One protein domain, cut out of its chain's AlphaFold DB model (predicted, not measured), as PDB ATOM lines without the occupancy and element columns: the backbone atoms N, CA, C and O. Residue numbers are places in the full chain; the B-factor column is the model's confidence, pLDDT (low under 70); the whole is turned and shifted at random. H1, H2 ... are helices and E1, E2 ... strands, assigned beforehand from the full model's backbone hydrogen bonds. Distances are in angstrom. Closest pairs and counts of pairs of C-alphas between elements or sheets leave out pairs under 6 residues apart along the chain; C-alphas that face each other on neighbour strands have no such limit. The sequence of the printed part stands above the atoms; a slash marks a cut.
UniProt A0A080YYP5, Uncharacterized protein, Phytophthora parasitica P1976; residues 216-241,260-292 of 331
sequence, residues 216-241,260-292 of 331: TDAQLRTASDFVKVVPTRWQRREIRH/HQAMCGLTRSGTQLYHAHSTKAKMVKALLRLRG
ATOM      1  N   THR A 216      98.337  21.690 342.259       78.50
ATOM      2  CA  THR A 216      99.360  22.115 341.288       78.50
ATOM      3  C   THR A 216      98.791  23.095 340.251       78.50
ATOM      4  O   THR A 216      97.701  22.881 339.713       78.50
ATOM      5  N   ASP A 217      99.564  24.109 339.845       75.44
ATOM      6  CA  ASP A 217      99.153  25.064 338.798       75.44
ATOM      7  C   ASP A 217      98.760  24.392 337.465       75.44
ATOM      8  O   ASP A 217      97.872  24.876 336.757       75.44
ATOM      9  N   ALA A 218      99.352  23.239 337.135       80.69
ATOM     10  CA  ALA A 218      98.962  22.423 335.983       80.69
ATOM     11  C   ALA A 218      97.514  21.895 336.086       80.69
ATOM     12  O   ALA A 218      96.762  21.928 335.105       80.69
ATOM     13  N   GLN A 219      97.082  21.480 337.282       81.06
ATOM     14  CA  GLN A 219      95.703  21.061 337.544       81.06
ATOM     15  C   GLN A 219      94.743  22.254 337.440       81.06
ATOM     16  O   GLN A 219      93.640  22.112 336.915       81.06
ATOM     17  N   LEU A 220      95.169  23.449 337.870       78.56
ATOM     18  CA  LEU A 220      94.378  24.681 337.767       78.56
ATOM     19  C   LEU A 220      94.201  25.154 336.319       78.56
ATOM     20  O   LEU A 220      93.100  25.566 335.948       78.56
ATOM     21  N   ARG A 221      95.244  25.052 335.484       82.75
ATOM     22  CA  ARG A 221      95.146  25.291 334.032       82.75
ATOM     23  C   ARG A 221      94.163  24.305 333.397       82.75
ATOM     24  O   ARG A 221      93.160  24.734 332.835       82.75
ATOM     25  N   THR A 222      94.350  23.008 333.647       85.62
ATOM     26  CA  THR A 222      93.448  21.932 333.192       85.62
ATOM     27  C   THR A 222      91.990  22.157 333.619       85.62
ATOM     28  O   THR A 222      91.063  21.972 332.828       85.62
ATOM     29  N   ALA A 223      91.761  22.595 334.861       84.44
ATOM     30  CA  ALA A 223      90.436  22.924 335.382       84.44
ATOM     31  C   ALA A 223      89.822  24.157 334.692       84.44
ATOM     32  O   ALA A 223      88.638  24.142 334.352       84.44
ATOM     33  N   SER A 224      90.619  25.203 334.451       82.75
ATOM     34  CA  SER A 224      90.202  26.407 333.719       82.75
ATOM     35  C   SER A 224      89.815  26.080 332.274       82.75
ATOM     36  O   SER A 224      88.743  26.474 331.812       82.75
ATOM     37  N   ASP A 225      90.629  25.286 331.581       87.69
ATOM     38  CA  ASP A 225      90.371  24.873 330.200       87.69
ATOM     39  C   ASP A 225      89.144  23.957 330.099       87.69
ATOM     40  O   ASP A 225      88.294  24.155 329.229       87.69
ATOM     41  N   PHE A 226      88.945  23.056 331.068       88.81
ATOM     42  CA  PHE A 226      87.697  22.299 331.188       88.81
ATOM     43  C   PHE A 226      86.475  23.218 331.350       88.81
ATOM     44  O   PHE A 226      85.470  23.028 330.665       88.81
ATOM     45  N   VAL A 227      86.548  24.250 332.204       87.25
ATOM     46  CA  VAL A 227      85.459  25.233 332.352       87.25
ATOM     47  C   VAL A 227      85.197  25.974 331.040       87.25
ATOM     48  O   VAL A 227      84.032  26.173 330.704       87.25
ATOM     49  N   LYS A 228      86.222  26.350 330.260       86.31
ATOM     50  CA  LYS A 228      86.028  27.021 328.958       86.31
ATOM     51  C   LYS A 228      85.181  26.178 327.995       86.31
ATOM     52  O   LYS A 228      84.280  26.730 327.360       86.31
ATOM     53  N   VAL A 229      85.419  24.865 327.946       89.94
ATOM     54  CA  VAL A 229      84.695  23.905 327.089       89.94
ATOM     55  C   VAL A 229      83.244  23.675 327.546       89.94
ATOM     56  O   VAL A 229      82.373  23.401 326.720       89.94
ATOM     57  N   VAL A 230      82.934  23.814 328.842       88.94
ATOM     58  CA  VAL A 230      81.558  23.642 329.343       88.94
ATOM     59  C   VAL A 230      80.629  24.740 328.785       88.94
ATOM     60  O   VAL A 230      80.894  25.929 328.993       88.94
ATOM     61  N   PRO A 231      79.487  24.390 328.154       88.62
ATOM     62  CA  PRO A 231      78.524  25.378 327.675       88.62
ATOM     63  C   PRO A 231      77.900  26.201 328.806       88.62
ATOM     64  O   PRO A 231      77.544  25.683 329.873       88.62
ATOM     65  N   THR A 232      77.678  27.489 328.547       89.06
ATOM     66  CA  THR A 232      76.867  28.331 329.434       89.06
ATOM     67  C   THR A 232      75.398  27.896 329.413       89.06
ATOM     68  O   THR A 232      74.911  27.266 328.466       89.06
ATOM     69  N   ARG A 233      74.638  28.273 330.450       84.19
ATOM     70  CA  ARG A 233      73.184  28.019 330.509       84.19
ATOM     71  C   ARG A 233      72.424  28.621 329.314       84.19
ATOM     72  O   ARG A 233      71.420  28.045 328.890       84.19
ATOM     73  N   TRP A 234      72.900  29.747 328.773       83.31
ATOM     74  CA  TRP A 234      72.335  30.396 327.585       83.31
ATOM     75  C   TRP A 234      72.673  29.622 326.300       83.31
ATOM     76  O   TRP A 234      71.749  29.223 325.597       83.31
ATOM     77  N   GLN A 235      73.939  29.251 326.074       86.50
ATOM     78  CA  GLN A 235      74.344  28.418 324.925       86.50
ATOM     79  C   GLN A 235      73.599  27.069 324.900       86.50
ATOM     80  O   GLN A 235      73.046  26.664 323.879       86.50
ATOM     81  N   ARG A 236      73.465  26.378 326.047       85.25
ATOM     82  CA  ARG A 236      72.643  25.150 326.119       85.25
ATOM     83  C   ARG A 236      71.141  25.419 325.928       85.25
ATOM     84  O   ARG A 236      70.389  24.497 325.607       85.25
ATOM     85  N   ARG A 237      70.641  26.636 326.151       81.56
ATOM     86  CA  ARG A 237      69.259  26.992 325.790       81.56
ATOM     87  C   ARG A 237      69.122  27.106 324.275       81.56
ATOM     88  O   ARG A 237      68.226  26.473 323.731       81.56
ATOM     89  N   GLU A 238      70.029  27.814 323.621       83.81
ATOM     90  CA  GLU A 238      70.065  27.977 322.166       83.81
ATOM     91  C   GLU A 238      70.124  26.625 321.432       83.81
ATOM     92  O   GLU A 238      69.202  26.293 320.688       83.81
ATOM     93  N   ILE A 239      71.091  25.762 321.774       80.69
ATOM     94  CA  ILE A 239      71.242  24.401 321.211       80.69
ATOM     95  C   ILE A 239      69.967  23.544 321.376       80.69
ATOM     96  O   ILE A 239      69.671  22.673 320.558       80.69
ATOM     97  N   ARG A 240      69.167  23.765 322.433       73.50
ATOM     98  CA  ARG A 240      67.898  23.036 322.636       73.50
ATOM     99  C   ARG A 240      66.754  23.535 321.751       73.50
ATOM    100  O   ARG A 240      65.836  22.749 321.516       73.50
ATOM    101  N   HIS A 241      66.789  24.792 321.311       73.62
ATOM    102  CA  HIS A 241      65.749  25.415 320.487       73.62
ATOM    103  C   HIS A 241      66.062  25.397 318.983       73.62
ATOM    104  O   HIS A 241      65.164  25.656 318.187       73.62
ATOM    105  N   HIS A 260      64.634  14.807 330.807       74.00
ATOM    106  CA  HIS A 260      65.076  15.410 332.068       74.00
ATOM    107  C   HIS A 260      66.606  15.373 332.218       74.00
ATOM    108  O   HIS A 260      67.212  16.404 332.486       74.00
ATOM    109  N   GLN A 261      67.255  14.244 331.918       73.44
ATOM    110  CA  GLN A 261      68.721  14.134 331.907       73.44
ATOM    111  C   GLN A 261      69.371  15.152 330.947       73.44
ATOM    112  O   GLN A 261      70.347  15.802 331.309       73.44
ATOM    113  N   ALA A 262      68.784  15.385 329.766       66.75
ATOM    114  CA  ALA A 262      69.252  16.416 328.833       66.75
ATOM    115  C   ALA A 262      69.033  17.867 329.327       66.75
ATOM    116  O   ALA A 262      69.732  18.778 328.878       66.75
ATOM    117  N   MET A 263      68.080  18.103 330.238       66.75
ATOM    118  CA  MET A 263      67.933  19.387 330.940       66.75
ATOM    119  C   MET A 263      69.004  19.547 332.027       66.75
ATOM    120  O   MET A 263      69.567  20.629 332.168       66.75
ATOM    121  N   CYS A 264      69.307  18.463 332.743       72.62
ATOM    122  CA  CYS A 264      70.253  18.388 333.859       72.62
ATOM    123  C   CYS A 264      71.688  18.036 333.430       72.62
ATOM    124  O   CYS A 264      72.425  17.406 334.183       72.62
ATOM    125  N   GLY A 265      72.112  18.426 332.227       81.50
ATOM    126  CA  GLY A 265      73.514  18.299 331.832       81.50
ATOM    127  C   GLY A 265      74.404  19.354 332.505       81.50
ATOM    128  O   GLY A 265      73.947  20.457 332.816       81.50
ATOM    129  N   LEU A 266      75.707  19.069 332.603       87.56
ATOM    130  CA  LEU A 266      76.749  19.981 333.106       87.56
ATOM    131  C   LEU A 266      76.725  21.353 332.401       87.56
ATOM    132  O   LEU A 266      76.920  21.407 331.186       87.56
ATOM    133  N   THR A 267      76.489  22.447 333.129       89.50
ATOM    134  CA  THR A 267      76.518  23.830 332.592       89.50
ATOM    135  C   THR A 267      77.326  24.758 333.490       89.50
ATOM    136  O   THR A 267      77.435  24.497 334.690       89.50
ATOM    137  N   ARG A 268      77.841  25.861 332.930       88.75
ATOM    138  CA  ARG A 268      78.550  26.896 333.700       88.75
ATOM    139  C   ARG A 268      77.829  28.240 333.794       88.75
ATOM    140  O   ARG A 268      77.061  28.611 332.901       88.75
ATOM    141  N   SER A 269      78.157  28.981 334.851       83.25
ATOM    142  CA  SER A 269      77.957  30.430 334.980       83.25
ATOM    143  C   SER A 269      79.179  31.023 335.682       83.25
ATOM    144  O   SER A 269      79.441  30.682 336.832       83.25
ATOM    145  N   GLY A 270      79.961  31.853 334.986       80.56
ATOM    146  CA  GLY A 270      81.253  32.325 335.496       80.56
ATOM    147  C   GLY A 270      82.169  31.162 335.893       80.56
ATOM    148  O   GLY A 270      82.457  30.285 335.077       80.56
ATOM    149  N   THR A 271      82.582  31.152 337.160       74.31
ATOM    150  CA  THR A 271      83.410  30.124 337.817       74.31
ATOM    151  C   THR A 271      82.614  28.920 338.339       74.31
ATOM    152  O   THR A 271      83.204  27.957 338.821       74.31
ATOM    153  N   GLN A 272      81.279  28.935 338.262       81.56
ATOM    154  CA  GLN A 272      80.432  27.894 338.846       81.56
ATOM    155  C   GLN A 272      80.037  26.811 337.844       81.56
ATOM    156  O   GLN A 272      79.642  27.104 336.714       81.56
ATOM    157  N   LEU A 273      80.049  25.556 338.308       87.31
ATOM    158  CA  LEU A 273      79.540  24.385 337.589       87.31
ATOM    159  C   LEU A 273      78.257  23.840 338.247       87.31
ATOM    160  O   LEU A 273      78.237  23.463 339.427       87.31
ATOM    161  N   TYR A 274      77.190  23.741 337.453       85.06
ATOM    162  CA  TYR A 274      75.909  23.127 337.820       85.06
ATOM    163  C   TYR A 274      75.765  21.753 337.167       85.06
ATOM    164  O   TYR A 274      76.266  21.532 336.066       85.06
ATOM    165  N   HIS A 275      75.046  20.845 337.833       84.75
ATOM    166  CA  HIS A 275      74.851  19.455 337.391       84.75
ATOM    167  C   HIS A 275      76.170  18.692 337.141       84.75
ATOM    168  O   HIS A 275      76.306  17.897 336.209       84.75
ATOM    169  N   ALA A 276      77.169  18.941 337.993       83.69
ATOM    170  CA  ALA A 276      78.439  18.224 338.016       83.69
ATOM    171  C   ALA A 276      78.258  16.817 338.616       83.69
ATOM    172  O   ALA A 276      78.534  16.586 339.792       83.69
ATOM    173  N   HIS A 277      77.742  15.885 337.811       82.44
ATOM    174  CA  HIS A 277      77.510  14.499 338.231       82.44
ATOM    175  C   HIS A 277      78.713  13.575 337.964       82.44
ATOM    176  O   HIS A 277      78.947  12.668 338.764       82.44
ATOM    177  N   SER A 278      79.511  13.832 336.919       85.38
ATOM    178  CA  SER A 278      80.730  13.062 336.627       85.38
ATOM    179  C   SER A 278      81.862  13.354 337.617       85.38
ATOM    180  O   SER A 278      81.945  14.446 338.186       85.38
ATOM    181  N   THR A 279      82.757  12.384 337.806       87.06
ATOM    182  CA  THR A 279      83.949  12.472 338.671       87.06
ATOM    183  C   THR A 279      84.821  13.681 338.316       87.06
ATOM    184  O   THR A 279      85.056  14.537 339.167       87.06
ATOM    185  N   LYS A 280      85.184  13.832 337.034       87.94
ATOM    186  CA  LYS A 280      85.948  14.977 336.504       87.94
ATOM    187  C   LYS A 280      85.285  16.324 336.819       87.94
ATOM    188  O   LYS A 280      85.953  17.246 337.282       87.94
ATOM    189  N   ALA A 281      83.967  16.442 336.637       86.62
ATOM    190  CA  ALA A 281      83.248  17.685 336.922       86.62
ATOM    191  C   ALA A 281      83.131  17.975 338.430       86.62
ATOM    192  O   ALA A 281      83.195  19.138 338.826       86.62
ATOM    193  N   LYS A 282      82.982  16.942 339.273       87.50
ATOM    194  CA  LYS A 282      83.000  17.067 340.743       87.50
ATOM    195  C   LYS A 282      84.364  17.545 341.240       87.50
ATOM    196  O   LYS A 282      84.407  18.483 342.029       87.50
ATOM    197  N   MET A 283      85.448  16.958 340.731       85.88
ATOM    198  CA  MET A 283      86.822  17.351 341.052       85.88
ATOM    199  C   MET A 283      87.085  18.809 340.664       85.88
ATOM    200  O   MET A 283      87.453  19.609 341.517       85.88
ATOM    201  N   VAL A 284      86.793  19.202 339.417       86.25
ATOM    202  CA  VAL A 284      86.950  20.601 338.980       86.25
ATOM    203  C   VAL A 284      86.082  21.553 339.813       86.25
ATOM    204  O   VAL A 284      86.555  22.611 340.220       86.25
ATOM    205  N   LYS A 285      84.842  21.174 340.155       86.81
ATOM    206  CA  LYS A 285      83.989  21.977 341.046       86.81
ATOM    207  C   LYS A 285      84.571  22.119 342.461       86.81
ATOM    208  O   LYS A 285      84.392  23.171 343.067       86.81
ATOM    209  N   ALA A 286      85.252  21.101 342.988       84.56
ATOM    210  CA  ALA A 286      85.940  21.177 344.277       84.56
ATOM    211  C   ALA A 286      87.162  22.110 344.208       84.56
ATOM    212  O   ALA A 286      87.260  23.027 345.020       84.56
ATOM    213  N   LEU A 287      88.016  21.965 343.187       84.88
ATOM    214  CA  LEU A 287      89.184  22.833 342.961       84.88
ATOM    215  C   LEU A 287      88.796  24.321 342.848       84.88
ATOM    216  O   LEU A 287      89.437  25.185 343.441       84.88
ATOM    217  N   LEU A 288      87.703  24.624 342.139       81.25
ATOM    218  CA  LEU A 288      87.185  25.992 341.987       81.25
ATOM    219  C   LEU A 288      86.595  26.571 343.286       81.25
ATOM    220  O   LEU A 288      86.602  27.788 343.462       81.25
ATOM    221  N   ARG A 289      86.097  25.717 344.192       79.75
ATOM    222  CA  ARG A 289      85.603  26.120 345.520       79.75
ATOM    223  C   ARG A 289      86.752  26.408 346.488       79.75
ATOM    224  O   ARG A 289      86.724  27.454 347.127       79.75
ATOM    225  N   LEU A 290      87.760  25.531 346.552       74.50
ATOM    226  CA  LEU A 290      88.919  25.674 347.450       74.50
ATOM    227  C   LEU A 290      89.654  27.007 347.244       74.50
ATOM    228  O   LEU A 290      90.040  27.660 348.203       74.50
ATOM    229  N   ARG A 291      89.782  27.463 345.991       66.31
ATOM    230  CA  ARG A 291      90.486  28.713 345.656       66.31
ATOM    231  C   ARG A 291      89.666  29.997 345.908       66.31
ATOM    232  O   ARG A 291      90.047  31.058 345.429       66.31
ATOM    233  N   GLY A 292      88.523  29.925 346.600       54.88
ATOM    234  CA  GLY A 292      87.740  31.101 347.021       54.88
ATOM    235  C   GLY A 292      86.948  31.827 345.919       54.88
ATOM    236  O   GLY A 292      86.361  32.874 346.174       54.88
TER     237      GLY A 292
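This is residues 216 to 241 and 260 to 292 of the 331 residues of an uncharacterized protein of Phytophthora parasitica P1976 (UniProt A0A080YYP5). H1 and H2 follow each other along the length of a rod; the small hairpin E1 E2 lies near its middle, H4 packs on H1 and E2, and short H3 is near H2. The 59 printed residues include four helices and two strands, in the order H1 H2 H3 E1 E2 H4; the class is mostly helix, the sheet E1 - E2 antiparallel. It is compact, radius of gyration of the C-alphas 11.9 A, spanning 39 by 17 by 17 A.

H1, residues 217 to 229, touches H4, residues 279 to 290, at a steep tilt of 65 degrees, opposite ways; the closest C-alphas, Ala 223 and Val 284, are 5.5 A apart. H2, residues 233 to 241, and H3, residues 260 to 263, are near each other, with 5 pairs of C-alphas within 10 A. In the hairpin of E1, residues 267 to 269, and E2, residues 272 to 274, N 269 and O 272 are within hydrogen-bond range at 3.0 A. The closest C-alphas of H2 and E1, Arg 233 and Thr 267, are 5.7 A apart; those of E2 and H4, Leu 273 and Lys 285, 6.1 A. Every O i to N i+4 pair is within range in H1, H2 and H4; H3 is too short for one.

H1 begins at C-alpha 217 (99.153, 25.064, 338.798) and is 18.6 A long; H2 is 12.7 A. H4 is 16.6 A and ends at C-alpha 290 (88.919, 25.674, 347.450).

Residues 242 to 259 are not printed; C-alphas 241 and 260 are 15.3 A apart. The links printed whole are tight. Residues 262 to 263 and 291 to 292 have pLDDT under 70.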